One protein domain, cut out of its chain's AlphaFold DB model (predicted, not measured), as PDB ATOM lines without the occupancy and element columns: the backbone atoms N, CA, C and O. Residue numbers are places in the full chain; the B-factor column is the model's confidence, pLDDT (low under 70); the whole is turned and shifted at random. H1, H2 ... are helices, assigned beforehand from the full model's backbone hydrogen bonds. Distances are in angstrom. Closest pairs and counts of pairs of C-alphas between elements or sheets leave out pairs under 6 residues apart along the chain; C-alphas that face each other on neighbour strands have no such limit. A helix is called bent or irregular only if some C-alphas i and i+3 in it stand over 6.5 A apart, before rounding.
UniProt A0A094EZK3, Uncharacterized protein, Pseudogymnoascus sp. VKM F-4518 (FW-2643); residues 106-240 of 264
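This is residues 106 to 240 of the 264 residues of an uncharacterized protein of Pseudogymnoascus sp. VKM F-4518 (FW-2643) (UniProt A0A094EZK3). One long helix, H5, runs through the middle; the bent H1 and H2 pack on one side of it, while H6 folds back along another side and H3 packs on H6. H4 packs near the beginning of H5, and residues 230 to 235 stick out beyond H7. The printed part has 135 residues with seven named helices, H1 to H7 in chain order, and no named strand: all helix. It is compact, with a radius of gyration of the C-alphas of 14.8 A and spans of 47 by 34 by 27 A.

The hub is H5, residues 177 to 199, touching four helices. H1, residues 106 to 125, was assigned as one helix by its hydrogen bonds but is bent, with C-alphas 113 and 116 7.2 A apart; its arms H1a, residues 106 to 113, and H1b, residues 116 to 125, stand at a steep tilt of 55 degrees. H1a touches residues 191 to 198 of H5 at a shallow tilt of 11 degrees, opposite ways; the closest C-alphas, Ser 108 and Leu 198, are 6.7 A apart. H1b touches H5 at a steep tilt of 51 degrees, closest at the C-alphas of Ala 119 and Ile 187, 5.4 A. H2, residues 132 to 145, touches H5 at the C-alphas of Ile 138 and Arg 184, 6.7 A. H4, residues 169 to 172, touches H5 at the C-alphas of Ala 169 and Ala 181, 5.1 A. H6, residues 208 to 219, forms a helical hairpin with H5, closest at the C-alphas of Asn 185 and Leu 218, 5.0 A. H3, residues 158 to 163, touches H6 at the C-alphas of Ser 162 and Ile 217, 5.9 A. H7, residues 223 to 229, is close to but not clearly touching H5, with C-alphas Ser 178 and Asp 223 5.7 A apart. Every O i to N i+4 pair is within hydrogen-bond range in H1a, H1b, H2, H3, H5, H6 and H7; H4 is too short for one.

H5 measures 32.5 A from C-alpha 177 at (70.968, -29.552, -79.050) to C-alpha 199 at (48.384, -52.620, -75.209). H2 measures 19.8 A, H6 16.6 A and H1b 14.4 A. H1a begins at C-alpha 106, (43.721, -49.359, -87.831).

The C-alphas farthest apart, Leu 106 and Gly 233, are 48.7 A apart. The printed part has no cut; the link from H2 to H3, 12 residues, is long. Mean pLDDT of the printed part is 93.4, and no printed residue is under 70.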
ATOM      1  N   LEU A 106      43.796 -50.706 -87.268       93.81
ATOM      2  CA  LEU A 106      43.721 -49.359 -87.831       93.81
ATOM      3  C   LEU A 106      44.027 -48.309 -86.759       93.81
ATOM      4  O   LEU A 106      44.771 -47.371 -87.022       93.81
ATOM      5  N   ARG A 107      43.480 -48.477 -85.550       92.19
ATOM      6  CA  ARG A 107      43.746 -47.601 -84.406       92.19
ATOM      7  C   ARG A 107      45.236 -47.561 -84.079       92.19
ATOM      8  O   ARG A 107      45.775 -46.469 -83.926       92.19
ATOM      9  N   SER A 108      45.895 -48.715 -84.005       92.25
ATOM     10  CA  SER A 108      47.334 -48.805 -83.750       92.25
ATOM     11  C   SER A 108      48.143 -48.152 -84.872       92.25
ATOM     12  O   SER A 108      48.996 -47.313 -84.602       92.25
ATOM     13  N   SER A 109      47.825 -48.451 -86.134       94.19
ATOM     14  CA  SER A 109      48.512 -47.886 -87.304       94.19
ATOM     15  C   SER A 109      48.377 -46.356 -87.396       94.19
ATOM     16  O   SER A 109      49.366 -45.639 -87.561       94.19
ATOM     17  N   VAL A 110      47.163 -45.829 -87.202       93.81
ATOM     18  CA  VAL A 110      46.908 -44.380 -87.199       93.81
ATOM     19  C   VAL A 110      47.590 -43.709 -86.008       93.81
ATOM     20  O   VAL A 110      48.260 -42.702 -86.196       93.81
ATOM     21  N   THR A 111      47.491 -44.282 -84.807       93.44
ATOM     22  CA  THR A 111      48.162 -43.730 -83.618       93.44
ATOM     23  C   THR A 111      49.667 -43.648 -83.854       93.44
ATOM     24  O   THR A 111      50.250 -42.579 -83.701       93.44
ATOM     25  N   ASN A 112      50.280 -44.736 -84.328       93.06
ATOM     26  CA  ASN A 112      51.723 -44.802 -84.536       93.06
ATOM     27  C   ASN A 112      52.220 -43.853 -85.628       93.06
ATOM     28  O   ASN A 112      53.288 -43.261 -85.476       93.06
ATOM     29  N   SER A 113      51.448 -43.659 -86.698       94.75
ATOM     30  CA  SER A 113      51.823 -42.728 -87.773       94.75
ATOM     31  C   SER A 113      51.734 -41.251 -87.362       94.75
ATOM     32  O   SER A 113      52.412 -40.418 -87.958       94.75
ATOM     33  N   LEU A 114      50.953 -40.917 -86.328       96.62
ATOM     34  CA  LEU A 114      50.766 -39.540 -85.857       96.62
ATOM     35  C   LEU A 114      51.739 -39.109 -84.753       96.62
ATOM     36  O   LEU A 114      51.838 -37.914 -84.493       96.62
ATOM     37  N   ILE A 115      52.469 -40.030 -84.115       97.44
ATOM     38  CA  ILE A 115      53.341 -39.729 -82.961       97.44
ATOM     39  C   ILE A 115      54.345 -38.614 -83.267       97.44
ATOM     40  O   ILE A 115      54.476 -37.668 -82.489       97.44
ATOM     41  N   THR A 116      55.050 -38.717 -84.394       97.94
ATOM     42  CA  THR A 116      56.096 -37.754 -84.761       97.94
ATOM     43  C   THR A 116      55.515 -36.371 -85.023       97.94
ATOM     44  O   THR A 116      56.036 -35.379 -84.518       97.94
ATOM     45  N   GLU A 117      54.411 -36.303 -85.766       97.69
ATOM     46  CA  GLU A 117      53.734 -35.041 -86.073       97.69
ATOM     47  C   GLU A 117      53.132 -34.414 -84.809       97.69
ATOM     48  O   GLU A 117      53.260 -33.213 -84.587       97.69
ATOM     49  N   TRP A 118      52.545 -35.227 -83.928       97.75
ATOM     50  CA  TRP A 118      52.050 -34.777 -82.630       97.75
ATOM     51  C   TRP A 118      53.167 -34.166 -81.779       97.75
ATOM     52  O   TRP A 118      53.017 -33.061 -81.256       97.75
ATOM     53  N   ALA A 119      54.304 -34.855 -81.661       98.31
ATOM     54  CA  ALA A 119      55.444 -34.364 -80.897       98.31
ATOM     55  C   ALA A 119      56.031 -33.074 -81.490       98.31
ATOM     56  O   ALA A 119      56.364 -32.142 -80.751       98.31
ATOM     57  N   HIS A 120      56.104 -32.988 -82.820       98.38
ATOM     58  CA  HIS A 120      56.516 -31.778 -83.526       98.38
ATOM     59  C   HIS A 120      55.587 -30.603 -83.222       98.38
ATOM     60  O   HIS A 120      56.051 -29.570 -82.747       98.38
ATOM     61  N   GLN A 121      54.279 -30.762 -83.424       98.19
ATOM     62  CA  GLN A 121      53.316 -29.684 -83.198       98.19
ATOM     63  C   GLN A 121      53.266 -29.254 -81.728       98.19
ATOM     64  O   GLN A 121      53.227 -28.057 -81.443       98.19
ATOM     65  N   SER A 122      53.313 -30.213 -80.799       97.94
ATOM     66  CA  SER A 122      53.323 -29.951 -79.356       97.94
ATOM     67  C   SER A 122      54.524 -29.090 -78.948       97.94
ATOM     68  O   SER A 122      54.364 -28.050 -78.313       97.94
ATOM     69  N   THR A 123      55.730 -29.454 -79.394       97.69
ATOM     70  CA  THR A 123      56.943 -28.668 -79.104       97.69
ATOM     71  C   THR A 123      56.979 -27.339 -79.865       97.69
ATOM     72  O   THR A 123      57.443 -26.330 -79.333       97.69
ATOM     73  N   ALA A 124      56.424 -27.277 -81.078       97.44
ATOM     74  CA  ALA A 124      56.327 -26.040 -81.853       97.44
ATOM     75  C   ALA A 124      55.415 -24.987 -81.193       97.44
ATOM     76  O   ALA A 124      55.703 -23.789 -81.279       97.44
ATOM     77  N   ILE A 125      54.349 -25.406 -80.494       95.69
ATOM     78  CA  ILE A 125      53.500 -24.506 -79.686       95.69
ATOM     79  C   ILE A 125      54.330 -23.798 -78.605       95.69
ATOM     80  O   ILE A 125      54.146 -22.601 -78.375       95.69
ATOM     81  N   GLU A 126      55.296 -24.503 -78.015       93.12
ATOM     82  CA  GLU A 126      56.234 -23.982 -77.011       93.12
ATOM     83  C   GLU A 126      57.489 -23.333 -77.632       93.12
ATOM     84  O   GLU A 126      58.494 -23.097 -76.963       93.12
ATOM     85  N   ALA A 127      57.403 -22.948 -78.911       94.12
ATOM     86  CA  ALA A 127      58.430 -22.236 -79.673       94.12
ATOM     87  C   ALA A 127      59.714 -23.033 -79.971       94.12
ATOM     88  O   ALA A 127      60.768 -22.436 -80.225       94.12
ATOM     89  N   ASN A 128      59.626 -24.363 -80.034       97.12
ATOM     90  CA  ASN A 128      60.644 -25.159 -80.707       97.12
ATOM     91  C   ASN A 128      60.642 -24.835 -82.215       97.12
ATOM     92  O   ASN A 128      59.593 -24.829 -82.859       97.12
ATOM     93  N   SER A 129      61.807 -24.504 -82.778       97.19
ATOM     94  CA  SER A 129      61.921 -24.034 -84.169       97.19
ATOM     95  C   SER A 129      62.243 -25.125 -85.190       97.19
ATOM     96  O   SER A 129      62.403 -24.807 -86.369       97.19
ATOM     97  N   LEU A 130      62.355 -26.384 -84.759       97.81
ATOM     98  CA  LEU A 130      62.589 -27.504 -85.664       97.81
ATOM     99  C   LEU A 130      61.419 -27.654 -86.645       97.81
ATOM    100  O   LEU A 130      60.249 -27.481 -86.296       97.81
ATOM    101  N   SER A 131      61.736 -27.955 -87.901       97.75
ATOM    102  CA  SER A 131      60.720 -28.193 -88.925       97.75
ATOM    103  C   SER A 131      60.120 -29.596 -88.795       97.75
ATOM    104  O   SER A 131      60.711 -30.485 -88.180       97.75
ATOM    105  N   SER A 132      58.975 -29.840 -89.436       96.81
ATOM    106  CA  SER A 132      58.394 -31.189 -89.501       96.81
ATOM    107  C   SER A 132      59.333 -32.194 -90.183       96.81
ATOM    108  O   SER A 132      59.380 -33.361 -89.806       96.81
ATOM    109  N   ARG A 133      60.159 -31.735 -91.139       97.00
ATOM    110  CA  ARG A 133      61.215 -32.558 -91.748       97.00
ATOM    111  C   ARG A 133      62.267 -32.980 -90.724       97.00
ATOM    112  O   ARG A 133      62.703 -34.126 -90.753       97.00
ATOM    113  N   ASP A 134      62.663 -32.078 -89.832       97.75
ATOM    114  CA  ASP A 134      63.630 -32.394 -88.778       97.75
ATOM    115  C   ASP A 134      63.048 -33.394 -87.781       97.75
ATOM    116  O   ASP A 134      63.736 -34.327 -87.383       97.75
ATOM    117  N   ALA A 135      61.763 -33.247 -87.440       98.00
ATOM    118  CA  ALA A 135      61.052 -34.206 -86.601       98.00
ATOM    119  C   ALA A 135      61.061 -35.615 -87.202       98.00
ATOM    120  O   ALA A 135      61.334 -36.582 -86.493       98.00
ATOM    121  N   PHE A 136      60.819 -35.725 -88.511       97.38
ATOM    122  CA  PHE A 136      60.877 -36.999 -89.221       97.38
ATOM    123  C   PHE A 136      62.279 -37.624 -89.181       97.38
ATOM    124  O   PHE A 136      62.410 -38.785 -88.810       97.38
ATOM    125  N   LEU A 137      63.330 -36.848 -89.471       97.88
ATOM    126  CA  LEU A 137      64.716 -37.337 -89.420       97.88
ATOM    127  C   LEU A 137      65.129 -37.778 -88.006       97.88
ATOM    128  O   LEU A 137      65.781 -38.807 -87.838       97.88
ATOM    129  N   ILE A 138      64.720 -37.027 -86.979       98.44
ATOM    130  CA  ILE A 138      64.953 -37.390 -85.576       98.44
ATOM    131  C   ILE A 138      64.211 -38.687 -85.229       98.44
ATOM    132  O   ILE A 138      64.779 -39.544 -84.555       98.44
ATOM    133  N   ALA A 139      62.972 -38.860 -85.701       97.88
ATOM    134  CA  ALA A 139      62.209 -40.087 -85.494       97.88
ATOM    135  C   ALA A 139      62.859 -41.304 -86.178       97.88
ATOM    136  O   ALA A 139      62.960 -42.353 -85.549       97.88
ATOM    137  N   GLU A 140      63.367 -41.173 -87.409       97.19
ATOM    138  CA  GLU A 140      64.132 -42.242 -88.080       97.19
ATOM    139  C   GLU A 140      65.423 -42.590 -87.319       97.19
ATOM    140  O   GLU A 140      65.768 -43.763 -87.140       97.19
ATOM    141  N   GLY A 141      66.123 -41.571 -86.809       97.19
ATOM    142  CA  GLY A 141      67.276 -41.759 -85.931       97.19
ATOM    143  C   GLY A 141      66.913 -42.542 -84.667       97.19
ATOM    144  O   GLY A 141      67.614 -43.482 -84.302       97.19
ATOM    145  N   LEU A 142      65.783 -42.221 -84.036       97.25
ATOM    146  CA  LEU A 142      65.279 -42.939 -82.863       97.25
ATOM    147  C   LEU A 142      64.842 -44.373 -83.172       97.25
ATOM    148  O   LEU A 142      65.092 -45.263 -82.360       97.25
ATOM    149  N   GLU A 143      64.244 -44.620 -84.335       95.56
ATOM    150  CA  GLU A 143      63.866 -45.969 -84.761       95.56
ATOM    151  C   GLU A 143      65.100 -46.883 -84.819       95.56
ATOM    152  O   GLU A 143      65.117 -47.969 -84.237       95.56
ATOM    153  N   SER A 144      66.179 -46.400 -85.440       93.94
ATOM    154  CA  SER A 144      67.429 -47.156 -85.584       93.94
ATOM    155  C   SER A 144      68.260 -47.258 -84.298       93.94
ATOM    156  O   SER A 144      68.892 -48.286 -84.063       93.94
ATOM    157  N   GLN A 145      68.275 -46.219 -83.460       94.19
ATOM    158  CA  GLN A 145      69.167 -46.145 -82.294       94.19
ATOM    159  C   GLN A 145      68.509 -46.555 -80.975       94.19
ATOM    160  O   GLN A 145      69.228 -46.825 -80.018       94.19
ATOM    161  N   LEU A 146      67.175 -46.574 -80.896       94.38
ATOM    162  CA  LEU A 146      66.449 -46.851 -79.658       94.38
ATOM    163  C   LEU A 146      65.318 -47.859 -79.863       94.38
ATOM    164  O   LEU A 146      65.349 -48.919 -79.249       94.38
ATOM    165  N   PHE A 147      64.321 -47.565 -80.702       94.06
ATOM    166  CA  PHE A 147      63.085 -48.362 -80.725       94.06
ATOM    167  C   PHE A 147      63.300 -49.788 -81.241       94.06
ATOM    168  O   PHE A 147      62.812 -50.730 -80.621       94.06
ATOM    169  N   SER A 148      64.102 -49.970 -82.294       91.00
ATOM    170  CA  SER A 148      64.421 -51.296 -82.852       91.00
ATOM    171  C   SER A 148      65.185 -52.224 -81.900       91.00
ATOM    172  O   SER A 148      65.253 -53.427 -82.148       91.00
ATOM    173  N   GLN A 149      65.735 -51.703 -80.797       88.94
ATOM    174  CA  GLN A 149      66.418 -52.510 -79.781       88.94
ATOM    175  C   GLN A 149      65.444 -53.244 -78.847       88.94
ATOM    176  O   GLN A 149      65.870 -54.099 -78.071       88.94
ATOM    177  N   TYR A 150      64.145 -52.933 -78.914       87.00
ATOM    178  CA  TYR A 150      63.123 -53.506 -78.047       87.00
ATOM    179  C   TYR A 150      62.007 -54.143 -78.879       87.00
ATOM    180  O   TYR A 150      61.287 -53.454 -79.594       87.00
ATOM    181  N   GLU A 151      61.765 -55.446 -78.700       76.88
ATOM    182  CA  GLU A 151      60.659 -56.169 -79.363       76.88
ATOM    183  C   GLU A 151      59.250 -55.755 -78.867       76.88
ATOM    184  O   GLU A 151      58.239 -56.302 -79.299       76.88
ATOM    185  N   GLY A 152      59.153 -54.748 -77.994       78.25
ATOM    186  CA  GLY A 152      57.888 -54.204 -77.505       78.25
ATOM    187  C   GLY A 152      58.098 -52.971 -76.636       78.25
ATOM    188  O   GLY A 152      57.984 -53.056 -75.414       78.25
ATOM    189  N   PHE A 153      58.401 -51.826 -77.253       85.75
ATOM    190  CA  PHE A 153      58.742 -50.585 -76.543       85.75
ATOM    191  C   PHE A 153      57.691 -50.169 -75.494       85.75
ATOM    192  O   PHE A 153      58.051 -49.818 -74.377       85.75
ATOM    193  N   GLY A 154      56.393 -50.319 -75.789       80.00
ATOM    194  CA  GLY A 154      55.310 -50.022 -74.837       80.00
ATOM    195  C   GLY A 154      55.193 -50.947 -73.622       80.00
ATOM    196  O   GLY A 154      54.386 -50.675 -72.738       80.00
ATOM    197  N   SER A 155      55.958 -52.042 -73.564       86.94
ATOM    198  CA  SER A 155      56.014 -52.928 -72.389       86.94
ATOM    199  C   SER A 155      57.052 -52.490 -71.352       86.94
ATOM    200  O   SER A 155      57.042 -52.981 -70.220       86.94
ATOM    201  N   ILE A 156      57.944 -51.565 -71.719       92.19
ATOM    202  CA  ILE A 156      58.935 -50.992 -70.811       92.19
ATOM    203  C   ILE A 156      58.181 -50.220 -69.727       92.19
ATOM    204  O   ILE A 156      57.277 -49.452 -70.026       92.19
ATOM    205  N   SER A 157      58.523 -50.400 -68.453       93.56
ATOM    206  CA  SER A 157      57.888 -49.600 -67.400       93.56
ATOM    207  C   SER A 157      58.334 -48.139 -67.490       93.56
ATOM    208  O   SER A 157      59.468 -47.843 -67.863       93.56
ATOM    209  N   THR A 158      57.481 -47.204 -67.074       95.50
ATOM    210  CA  THR A 158      57.826 -45.773 -67.059       95.50
ATOM    211  C   THR A 158      59.093 -45.485 -66.231       95.50
ATOM    212  O   THR A 158      59.886 -44.618 -66.596       95.50
ATOM    213  N   GLN A 159      59.330 -46.248 -65.155       96.00
ATOM    214  CA  GLN A 159      60.571 -46.175 -64.375       96.00
ATOM    215  C   GLN A 159      61.782 -46.624 -65.199       96.00
ATOM    216  O   GLN A 159      62.755 -45.882 -65.287       96.00
ATOM    217  N   ALA A 160      61.704 -47.795 -65.842       95.06
ATOM    218  CA  ALA A 160      62.790 -48.303 -66.673       95.06
ATOM    219  C   ALA A 160      63.110 -47.335 -67.817       95.06
ATOM    220  O   ALA A 160      64.274 -47.007 -68.014       95.06
ATOM    221  N   LEU A 161      62.088 -46.796 -68.493       95.62
ATOM    222  CA  LEU A 161      62.251 -45.769 -69.524       95.62
ATOM    223  C   LEU A 161      62.944 -44.510 -68.983       95.62
ATOM    224  O   LEU A 161      63.794 -43.936 -69.660       95.62
ATOM    225  N   SER A 162      62.601 -44.077 -67.764       94.94
ATOM    226  CA  SER A 162      63.245 -42.924 -67.125       94.94
ATOM    227  C   SER A 162      64.729 -43.163 -66.877       94.94
ATOM    228  O   SER A 162      65.511 -42.218 -66.929       94.94
ATOM    229  N   ASP A 163      65.145 -44.402 -66.652       94.25
ATOM    230  CA  ASP A 163      66.537 -44.742 -66.368       94.25
ATOM    231  C   ASP A 163      67.333 -45.151 -67.621       94.25
ATOM    232  O   ASP A 163      68.543 -45.343 -67.525       94.25
ATOM    233  N   LEU A 164      66.699 -45.215 -68.801       93.62
ATOM    234  CA  LEU A 164      67.391 -45.487 -70.063       93.62
ATOM    235  C   LEU A 164      68.334 -44.348 -70.470       93.62
ATOM    236  O   LEU A 164      68.010 -43.155 -70.365       93.62
ATOM    237  N   ASP A 165      69.473 -44.742 -71.035       92.25
ATOM    238  CA  ASP A 165      70.368 -43.845 -71.754       92.25
ATOM    239  C   ASP A 165      69.748 -43.500 -73.110       92.25
ATOM    240  O   ASP A 165      69.595 -44.343 -73.993       92.25
ATOM    241  N   LEU A 166      69.343 -42.239 -73.266       94.38
ATOM    242  CA  LEU A 166      68.721 -41.766 -74.499       94.38
ATOM    243  C   LEU A 166      69.799 -41.408 -75.530       94.38
ATOM    244  O   LEU A 166      70.798 -40.790 -75.142       94.38
ATOM    245  N   PRO A 167      69.573 -41.670 -76.833       95.38
ATOM    246  CA  PRO A 167      70.490 -41.253 -77.890       95.38
ATOM    247  C   PRO A 167      70.852 -39.765 -77.773       95.38
ATOM    248  O   PRO A 167      69.939 -38.938 -77.619       95.38
ATOM    249  N   PRO A 168      72.143 -39.385 -77.801       95.50
ATOM    250  CA  PRO A 168      72.550 -37.991 -77.675       95.50
ATOM    251  C   PRO A 168      71.892 -37.109 -78.741       95.50
ATOM    252  O   PRO A 168      71.808 -37.473 -79.909       95.50
ATOM    253  N   ALA A 169      71.441 -35.911 -78.357       96.19
ATOM    254  CA  ALA A 169      70.784 -34.996 -79.294       96.19
ATOM    255  C   ALA A 169      71.692 -34.612 -80.479       96.19
ATOM    256  O   ALA A 169      71.212 -34.458 -81.599       96.19
ATOM    257  N   SER A 170      73.005 -34.525 -80.241       95.19
ATOM    258  CA  SER A 170      74.026 -34.282 -81.270       95.19
ATOM    259  C   SER A 170      74.083 -35.355 -82.354       95.19
ATOM    260  O   SER A 170      74.483 -35.057 -83.475       95.19
ATOM    261  N   ASP A 171      73.693 -36.585 -82.020       94.56
ATOM    262  CA  ASP A 171      73.798 -37.738 -82.915       94.56
ATOM    263  C   ASP A 171      72.559 -37.845 -83.815       94.56
ATOM    264  O   ASP A 171      72.597 -38.482 -84.864       94.56
ATOM    265  N   LEU A 172      71.463 -37.187 -83.419       94.50
ATOM    266  CA  LEU A 172      70.199 -37.155 -84.153       94.50
ATOM    267  C   LEU A 172      70.105 -35.957 -85.104       94.50
ATOM    268  O   LEU A 172      69.435 -36.038 -86.131       94.50
ATOM    269  N   SER A 173      70.739 -34.828 -84.772       94.81
ATOM    270  CA  SER A 173      70.737 -33.630 -85.613       94.81
ATOM    271  C   SER A 173      71.849 -32.655 -85.218       94.81
ATOM    272  O   SER A 173      72.178 -32.501 -84.046       94.81
ATOM    273  N   SER A 174      72.386 -31.929 -86.203       91.81
ATOM    274  CA  SER A 174      73.372 -30.856 -85.996       91.81
ATOM    275  C   SER A 174      72.752 -29.512 -85.585       91.81
ATOM    276  O   SER A 174      73.467 -28.518 -85.440       91.81
ATOM    277  N   GLN A 175      71.427 -29.460 -85.425       95.06
ATOM    278  CA  GLN A 175      70.712 -28.271 -84.967       95.06
ATOM    279  C   GLN A 175      70.932 -28.000 -83.469       95.06
ATOM    280  O   GLN A 175      71.758 -28.625 -82.808       95.06
ATOM    281  N   ASN A 176      70.213 -27.015 -82.924       96.81
ATOM    282  CA  ASN A 176      70.295 -26.675 -81.509       96.81
ATOM    283  C   ASN A 176      70.020 -27.913 -80.634       96.81
ATOM    284  O   ASN A 176      68.930 -28.480 -80.667       96.81
ATOM    285  N   THR A 177      71.004 -28.306 -79.826       96.88
ATOM    286  CA  THR A 177      70.968 -29.552 -79.050       96.88
ATOM    287  C   THR A 177      69.837 -29.599 -78.030       96.88
ATOM    288  O   THR A 177      69.265 -30.665 -77.827       96.88
ATOM    289  N   SER A 178      69.479 -28.466 -77.420       97.38
ATOM    290  CA  SER A 178      68.368 -28.366 -76.466       97.38
ATOM    291  C   SER A 178      67.018 -28.579 -77.159       97.38
ATOM    292  O   SER A 178      66.209 -29.380 -76.692       97.38
ATOM    293  N   GLN A 179      66.804 -27.955 -78.322       98.06
ATOM    294  CA  GLN A 179      65.581 -28.146 -79.113       98.06
ATOM    295  C   GLN A 179      65.465 -29.563 -79.681       98.06
ATOM    296  O   GLN A 179      64.374 -30.133 -79.708       98.06
ATOM    297  N   VAL A 180      66.586 -30.145 -80.116       98.44
ATOM    298  CA  VAL A 180      66.631 -31.537 -80.580       98.44
ATOM    299  C   VAL A 180      66.358 -32.490 -79.419       98.44
ATOM    300  O   VAL A 180      65.586 -33.429 -79.588       98.44
ATOM    301  N   ALA A 181      66.920 -32.238 -78.231       98.38
ATOM    302  CA  ALA A 181      66.634 -33.024 -77.033       98.38
ATOM    303  C   ALA A 181      65.151 -32.951 -76.649       98.38
ATOM    304  O   ALA A 181      64.553 -33.989 -76.381       98.38
ATOM    305  N   GLU A 182      64.547 -31.763 -76.670       98.44
ATOM    306  CA  GLU A 182      63.125 -31.571 -76.367       98.44
ATOM    307  C   GLU A 182      62.233 -32.391 -77.311       98.44
ATOM    308  O   GLU A 182      61.408 -33.183 -76.852       98.44
ATOM    309  N   LEU A 183      62.452 -32.281 -78.627       98.62
ATOM    310  CA  LEU A 183      61.677 -33.030 -79.616       98.62
ATOM    311  C   LEU A 183      61.927 -34.541 -79.528       98.62
ATOM    312  O   LEU A 183      60.974 -35.321 -79.535       98.62
ATOM    313  N   ARG A 184      63.189 -34.962 -79.362       98.50
ATOM    314  CA  ARG A 184      63.570 -36.362 -79.114       98.50
ATOM    315  C   ARG A 184      62.794 -36.930 -77.928       98.50
ATOM    316  O   ARG A 184      62.166 -37.979 -78.047       98.50
ATOM    317  N   ASN A 185      62.829 -36.242 -76.787       98.44
ATOM    318  CA  ASN A 185      62.164 -36.702 -75.571       98.44
ATOM    319  C   ASN A 185      60.652 -36.794 -75.777       98.44
ATOM    320  O   ASN A 185      60.033 -37.758 -75.334       98.44
ATOM    321  N   HIS A 186      60.065 -35.816 -76.470       98.31
ATOM    322  CA  HIS A 186      58.633 -35.792 -76.730       98.31
ATOM    323  C   HIS A 186      58.193 -36.948 -77.641       98.31
ATOM    324  O   HIS A 186      57.153 -37.552 -77.373       98.31
ATOM    325  N   ILE A 187      58.976 -37.302 -78.668       98.44
ATOM    326  CA  ILE A 187      58.717 -38.476 -79.522       98.44
ATOM    327  C   ILE A 187      58.774 -39.761 -78.688       98.44
ATOM    328  O   ILE A 187      57.842 -40.559 -78.741       98.44
ATOM    329  N   ILE A 188      59.820 -39.933 -77.872       97.88
ATOM    330  CA  ILE A 188      60.002 -41.112 -77.007       97.88
ATOM    331  C   ILE A 188      58.831 -41.272 -76.032       97.88
ATOM    332  O   ILE A 188      58.238 -42.345 -75.940       97.88
ATOM    333  N   VAL A 189      58.475 -40.198 -75.323       97.38
ATOM    334  CA  VAL A 189      57.376 -40.201 -74.349       97.38
ATOM    335  C   VAL A 189      56.037 -40.451 -75.034       97.38
ATOM    336  O   VAL A 189      55.245 -41.250 -74.541       97.38
ATOM    337  N   SER A 190      55.795 -39.825 -76.188       97.38
ATOM    338  CA  SER A 190      54.563 -40.041 -76.954       97.38
ATOM    339  C   SER A 190      54.457 -41.489 -77.424       97.38
ATOM    340  O   SER A 190      53.406 -42.096 -77.255       97.38
ATOM    341  N   ARG A 191      55.553 -42.078 -77.923       96.38
ATOM    342  CA  ARG A 191      55.587 -43.488 -78.327       96.38
ATOM    343  C   ARG A 191      55.306 -44.428 -77.168       96.38
ATOM    344  O   ARG A 191      54.455 -45.299 -77.298       96.38
ATOM    345  N   HIS A 192      55.964 -44.212 -76.032       95.69
ATOM    346  CA  HIS A 192      55.754 -45.006 -74.822       95.69
ATOM    347  C   HIS A 192      54.296 -44.975 -74.349       95.69
ATOM    348  O   HIS A 192      53.681 -46.022 -74.151       95.69
ATOM    349  N   ILE A 193      53.719 -43.776 -74.216       94.88
ATOM    350  CA  ILE A 193      52.329 -43.607 -73.775       94.88
ATOM    351  C   ILE A 193      51.364 -44.250 -74.776       94.88
ATOM    352  O   ILE A 193      50.452 -44.967 -74.366       94.88
ATOM    353  N   SER A 194      51.560 -44.011 -76.076       94.06
ATOM    354  CA  SER A 194      50.714 -44.567 -77.132       94.06
ATOM    355  C   SER A 194      50.755 -46.092 -77.148       94.06
ATOM    356  O   SER A 194      49.696 -46.717 -77.103       94.06
ATOM    357  N   ASP A 195      51.942 -46.696 -77.152       92.75
ATOM    358  CA  ASP A 195      52.084 -48.152 -77.191       92.75
ATOM    359  C   ASP A 195      51.521 -48.798 -75.913       92.75
ATOM    360  O   ASP A 195      50.781 -49.781 -75.992       92.75
ATOM    361  N   SER A 196      51.795 -48.213 -74.739       91.81
ATOM    362  CA  SER A 196      51.261 -48.697 -73.460       91.81
ATOM    363  C   SER A 196      49.728 -48.629 -73.412       91.81
ATOM    364  O   SER A 196      49.073 -49.603 -73.029       91.81
ATOM    365  N   ALA A 197      49.128 -47.525 -73.873       91.06
ATOM    366  CA  ALA A 197      47.675 -47.359 -73.921       91.06
ATOM    367  C   ALA A 197      47.001 -48.284 -74.952       91.06
ATOM    368  O   ALA A 197      45.890 -48.771 -74.722       91.06
ATOM    369  N   LEU A 198      47.659 -48.544 -76.088       90.56
ATOM    370  CA  LEU A 198      47.174 -49.490 -77.096       90.56
ATOM    371  C   LEU A 198      47.193 -50.931 -76.574       90.56
ATOM    372  O   LEU A 198      46.241 -51.668 -76.844       90.56
ATOM    373  N   ALA A 199      48.232 -51.301 -75.819       88.50
ATOM    374  CA  ALA A 199      48.384 -52.620 -75.209       88.50
ATOM    375  C   ALA A 199      47.442 -52.844 -74.013       88.50
ATOM    376  O   ALA A 199      47.003 -53.969 -73.785       88.50
ATOM    377  N   ASN A 200      47.093 -51.781 -73.280       86.94
ATOM    378  CA  ASN A 200      46.295 -51.856 -72.053       86.94
ATOM    379  C   ASN A 200      45.015 -50.997 -72.139       86.94
ATOM    380  O   ASN A 200      44.855 -50.023 -71.397       86.94
ATOM    381  N   PRO A 201      44.065 -51.313 -73.039       84.75
ATOM    382  CA  PRO A 201      42.848 -50.524 -73.170       84.75
ATOM    383  C   PRO A 201      41.977 -50.614 -71.906       84.75
ATOM    384  O   PRO A 201      41.748 -51.693 -71.367       84.75
ATOM    385  N   GLY A 202      41.418 -49.480 -71.473       82.00
ATOM    386  CA  GLY A 202      40.483 -49.423 -70.339       82.00
ATOM    387  C   GLY A 202      41.139 -49.321 -68.958       82.00
ATOM    388  O   GLY A 202      40.437 -49.410 -67.953       82.00
ATOM    389  N   THR A 203      42.456 -49.112 -68.885       84.56
ATOM    390  CA  THR A 203      43.146 -48.770 -67.634       84.56
ATOM    391  C   THR A 203      42.807 -47.352 -67.159       84.56
ATOM    392  O   THR A 203      42.485 -46.502 -67.992       84.56
ATOM    393  N   PRO A 204      42.957 -47.049 -65.852       80.19
ATOM    394  CA  PRO A 204      42.690 -45.720 -65.284       80.19
ATOM    395  C   PRO A 204      43.596 -44.590 -65.813       80.19
ATOM    396  O   PRO A 204      43.376 -43.432 -65.469       80.19
ATOM    397  N   GLY A 205      44.579 -44.900 -66.664       85.44
ATOM    398  CA  GLY A 205      45.471 -43.933 -67.295       85.44
ATOM    399  C   GLY A 205      46.830 -43.874 -66.605       85.44
ATOM    400  O   GLY A 205      47.298 -44.873 -66.068       85.44
ATOM    401  N   ILE A 206      47.456 -42.701 -66.655       91.88
ATOM    402  CA  ILE A 206      48.806 -42.452 -66.142       91.88
ATOM    403  C   ILE A 206      48.704 -41.966 -64.691       91.88
ATOM    404  O   ILE A 206      48.008 -40.988 -64.409       91.88
ATOM    405  N   SER A 207      49.395 -42.636 -63.771       94.19
ATOM    406  CA  SER A 207      49.458 -42.238 -62.360       94.19
ATOM    407  C   SER A 207      50.308 -40.977 -62.141       94.19
ATOM    408  O   SER A 207      51.102 -40.582 -62.994       94.19
ATOM    409  N   LEU A 208      50.183 -40.338 -60.972       94.62
ATOM    410  CA  LEU A 208      50.993 -39.157 -60.644       94.62
ATOM    411  C   LEU A 208      52.501 -39.456 -60.666       94.62
ATOM    412  O   LEU A 208      53.274 -38.649 -61.179       94.62
ATOM    413  N   ASP A 209      52.918 -40.608 -60.143       95.62
ATOM    414  CA  ASP A 209      54.331 -40.999 -60.132       95.62
ATOM    415  C   ASP A 209      54.860 -41.192 -61.558       95.62
ATOM    416  O   ASP A 209      55.949 -40.727 -61.898       95.62
ATOM    417  N   GLU A 210      54.049 -41.780 -62.439       96.19
ATOM    418  CA  GLU A 210      54.380 -41.874 -63.859       96.19
ATOM    419  C   GLU A 210      54.437 -40.501 -64.531       96.19
ATOM    420  O   GLU A 210      55.372 -40.247 -65.284       96.19
ATOM    421  N   ILE A 211      53.516 -39.578 -64.227       96.62
ATOM    422  CA  ILE A 211      53.567 -38.198 -64.746       96.62
ATOM    423  C   ILE A 211      54.897 -37.534 -64.375       96.62
ATOM    424  O   ILE A 211      55.520 -36.894 -65.227       96.62
ATOM    425  N   LYS A 212      55.370 -37.702 -63.135       97.06
ATOM    426  CA  LYS A 212      56.657 -37.146 -62.689       97.06
ATOM    427  C   LYS A 212      57.832 -37.753 -63.455       97.06
ATOM    428  O   LYS A 212      58.697 -37.022 -63.939       97.06
ATOM    429  N   LEU A 213      57.844 -39.075 -63.628       97.69
ATOM    430  CA  LEU A 213      58.883 -39.785 -64.382       97.69
ATOM    431  C   LEU A 213      58.893 -39.410 -65.872       97.69
ATOM    432  O   LEU A 213      59.962 -39.176 -66.436       97.69
ATOM    433  N   LEU A 214      57.723 -39.289 -66.503       97.56
ATOM    434  CA  LEU A 214      57.585 -38.836 -67.891       97.56
ATOM    435  C   LEU A 214      58.033 -37.383 -68.039       97.56
ATOM    436  O   LEU A 214      58.772 -37.059 -68.964       97.56
ATOM    437  N   THR A 215      57.678 -36.521 -67.086       96.81
ATOM    438  CA  THR A 215      58.139 -35.124 -67.055       96.81
ATOM    439  C   THR A 215      59.661 -35.048 -66.921       96.81
ATOM    440  O   THR A 215      60.306 -34.253 -67.606       96.81
ATOM    441  N   ARG A 216      60.271 -35.911 -66.099       96.50
ATOM    442  CA  ARG A 216      61.733 -36.037 -66.012       96.50
ATOM    443  C   ARG A 216      62.355 -36.387 -67.365       96.50
ATOM    444  O   ARG A 216      63.383 -35.811 -67.710       96.50
ATOM    445  N   ILE A 217      61.747 -37.301 -68.123       97.38
ATOM    446  CA  ILE A 217      62.214 -37.662 -69.469       97.38
ATOM    447  C   ILE A 217      62.065 -36.470 -70.418       97.38
ATOM    448  O   ILE A 217      63.042 -36.110 -71.066       97.38
ATOM    449  N   LEU A 218      60.893 -35.820 -70.453       97.44
ATOM    450  CA  LEU A 218      60.612 -34.666 -71.320       97.44
ATOM    451  C   LEU A 218      61.656 -33.554 -71.177       97.44
ATOM    452  O   LEU A 218      62.083 -32.973 -72.173       97.44
ATOM    453  N   LEU A 219      62.113 -33.288 -69.954       95.81
ATOM    454  CA  LEU A 219      63.033 -32.189 -69.675       95.81
ATOM    455  C   LEU A 219      64.521 -32.555 -69.841       95.81
ATOM    456  O   LEU A 219      65.355 -31.649 -69.901       95.81
ATOM    457  N   ARG A 220      64.888 -33.838 -69.929       95.62
ATOM    458  CA  ARG A 220      66.293 -34.292 -69.940       95.62
ATOM    459  C   ARG A 220      67.081 -33.757 -71.141       95.62
ATOM    460  O   ARG A 220      66.718 -33.991 -72.291       95.62
ATOM    461  N   GLY A 221      68.222 -33.126 -70.895       94.69
ATOM    462  CA  GLY A 221      69.103 -32.571 -71.925       94.69
ATOM    463  C   GLY A 221      68.597 -31.272 -72.556       94.69
ATOM    464  O   GLY A 221      69.173 -30.830 -73.547       94.69
ATOM    465  N   THR A 222      67.540 -30.667 -72.007       96.12
ATOM    466  CA  THR A 222      66.968 -29.406 -72.501       96.12
ATOM    467  C   THR A 222      67.490 -28.202 -71.714       96.12
ATOM    468  O   THR A 222      68.005 -28.328 -70.597       96.12
ATOM    469  N   ASP A 223      67.281 -27.000 -72.248       94.25
ATOM    470  CA  ASP A 223      67.538 -25.754 -71.519       94.25
ATOM    471  C   ASP A 223      66.686 -25.648 -70.247       94.25
ATOM    472  O   ASP A 223      67.115 -25.030 -69.272       94.25
ATOM    473  N   SER A 224      65.512 -26.287 -70.210       90.88
ATOM    474  CA  SER A 224      64.654 -26.335 -69.022       90.88
ATOM    475  C   SER A 224      65.285 -27.138 -67.881       90.88
ATOM    476  O   SER A 224      65.167 -26.741 -66.722       90.88
ATOM    477  N   GLU A 225      66.016 -28.219 -68.176       93.06
ATOM    478  CA  GLU A 225      66.807 -28.931 -67.161       93.06
ATOM    479  C   GLU A 225      67.946 -28.053 -66.627       93.06
ATOM    480  O   GLU A 225      68.150 -27.975 -65.411       93.06
ATOM    481  N   GLN A 226      68.653 -27.332 -67.505       89.62
ATOM    482  CA  GLN A 226      69.692 -26.388 -67.073       89.62
ATOM    483  C   GLN A 226      69.097 -25.267 -66.211       89.62
ATOM    484  O   GLN A 226      69.629 -24.945 -65.147       89.62
ATOM    485  N   ALA A 227      67.956 -24.710 -66.621       86.56
ATOM    486  CA  ALA A 227      67.244 -23.691 -65.864       86.56
ATOM    487  C   ALA A 227      66.808 -24.210 -64.488       86.56
ATOM    488  O   ALA A 227      66.994 -23.505 -63.499       86.56
ATOM    489  N   ALA A 228      66.303 -25.444 -64.390       85.06
ATOM    490  CA  ALA A 228      65.955 -26.064 -63.112       85.06
ATOM    491  C   ALA A 228      67.185 -26.201 -62.197       85.06
ATOM    492  O   ALA A 228      67.125 -25.829 -61.021       85.06
ATOM    493  N   LYS A 229      68.326 -26.642 -62.746       82.38
ATOM    494  CA  LYS A 229      69.589 -26.832 -62.011       82.38
ATOM    495  C   LYS A 229      70.164 -25.534 -61.435       82.38
ATOM    496  O   LYS A 229      70.719 -25.548 -60.332       82.38
ATOM    497  N   TYR A 230      70.041 -24.429 -62.170       81.31
ATOM    498  CA  TYR A 230      70.579 -23.117 -61.787       81.31
ATOM    499  C   TYR A 230      69.507 -22.125 -61.313       81.31
ATOM    500  O   TYR A 230      69.787 -20.933 -61.175       81.31
ATOM    501  N   SER A 231      68.287 -22.600 -61.062       77.81
ATOM    502  CA  SER A 231      67.193 -21.765 -60.568       77.81
ATOM    503  C   SER A 231      67.468 -21.240 -59.155       77.81
ATOM    504  O   SER A 231      68.196 -21.834 -58.356       77.81
ATOM    505  N   TRP A 232      66.890 -20.077 -58.855       74.69
ATOM    506  CA  TRP A 232      66.988 -19.439 -57.546       74.69
ATOM    507  C   TRP A 232      65.949 -20.037 -56.596       74.69
ATOM    508  O   TRP A 232      64.763 -19.915 -56.868       74.69
ATOM    509  N   GLY A 233      66.362 -20.630 -55.477       81.44
ATOM    510  CA  GLY A 233      65.454 -21.239 -54.496       81.44
ATOM    511  C   GLY A 233      65.798 -22.699 -54.186       81.44
ATOM    512  O   GLY A 233      66.898 -23.153 -54.514       81.44
ATOM    513  N   PRO A 234      64.890 -23.436 -53.520       84.12
ATOM    514  CA  PRO A 234      65.086 -24.853 -53.239       84.12
ATOM    515  C   PRO A 234      65.226 -25.653 -54.535       84.12
ATOM    516  O   PRO A 234      64.416 -25.515 -55.452       84.12
ATOM    517  N   ARG A 235      66.248 -26.509 -54.604       86.31
ATOM    518  CA  ARG A 235      66.431 -27.419 -55.736       86.31
ATOM    519  C   ARG A 235      65.424 -28.554 -55.631       86.31
ATOM    520  O   ARG A 235      65.408 -29.262 -54.628       86.31
ATOM    521  N   VAL A 236      64.638 -28.738 -56.683       86.44
ATOM    522  CA  VAL A 236      63.731 -29.878 -56.829       86.44
ATOM    523  C   VAL A 236      64.272 -30.835 -57.889       86.44
ATOM    524  O   VAL A 236      64.832 -30.369 -58.887       86.44
ATOM    525  N   PRO A 237      64.153 -32.158 -57.686       90.31
ATOM    526  CA  PRO A 237      64.450 -33.126 -58.729       90.31
ATOM    527  C   PRO A 237      63.646 -32.848 -60.003       90.31
ATOM    528  O   PRO A 237      62.525 -32.341 -59.961       90.31
ATOM    529  N   LEU A 238      64.220 -33.189 -61.153       91.88
ATOM    530  CA  LEU A 238      63.541 -33.029 -62.433       91.88
ATOM    531  C   LEU A 238      62.280 -33.907 -62.469       91.88
ATOM    532  O   LEU A 238      62.352 -35.085 -62.127       91.88
ATOM    533  N   GLY A 239      61.152 -33.331 -62.881       92.44
ATOM    534  CA  GLY A 239      59.847 -34.000 -62.880       92.44
ATOM    535  C   GLY A 239      59.011 -33.788 -61.615       92.44
ATOM    536  O   GLY A 239      57.811 -34.037 -61.645       92.44
ATOM    537  N   GLU A 240      59.601 -33.279 -60.529       93.81
ATOM    538  CA  GLU A 240      58.857 -32.932 -59.315       93.81
ATOM    539  C   GLU A 240      58.076 -31.622 -59.451       93.81
ATOM    540  O   GLU A 240      58.296 -30.805 -60.353       93.81
TER     541      GLU A 240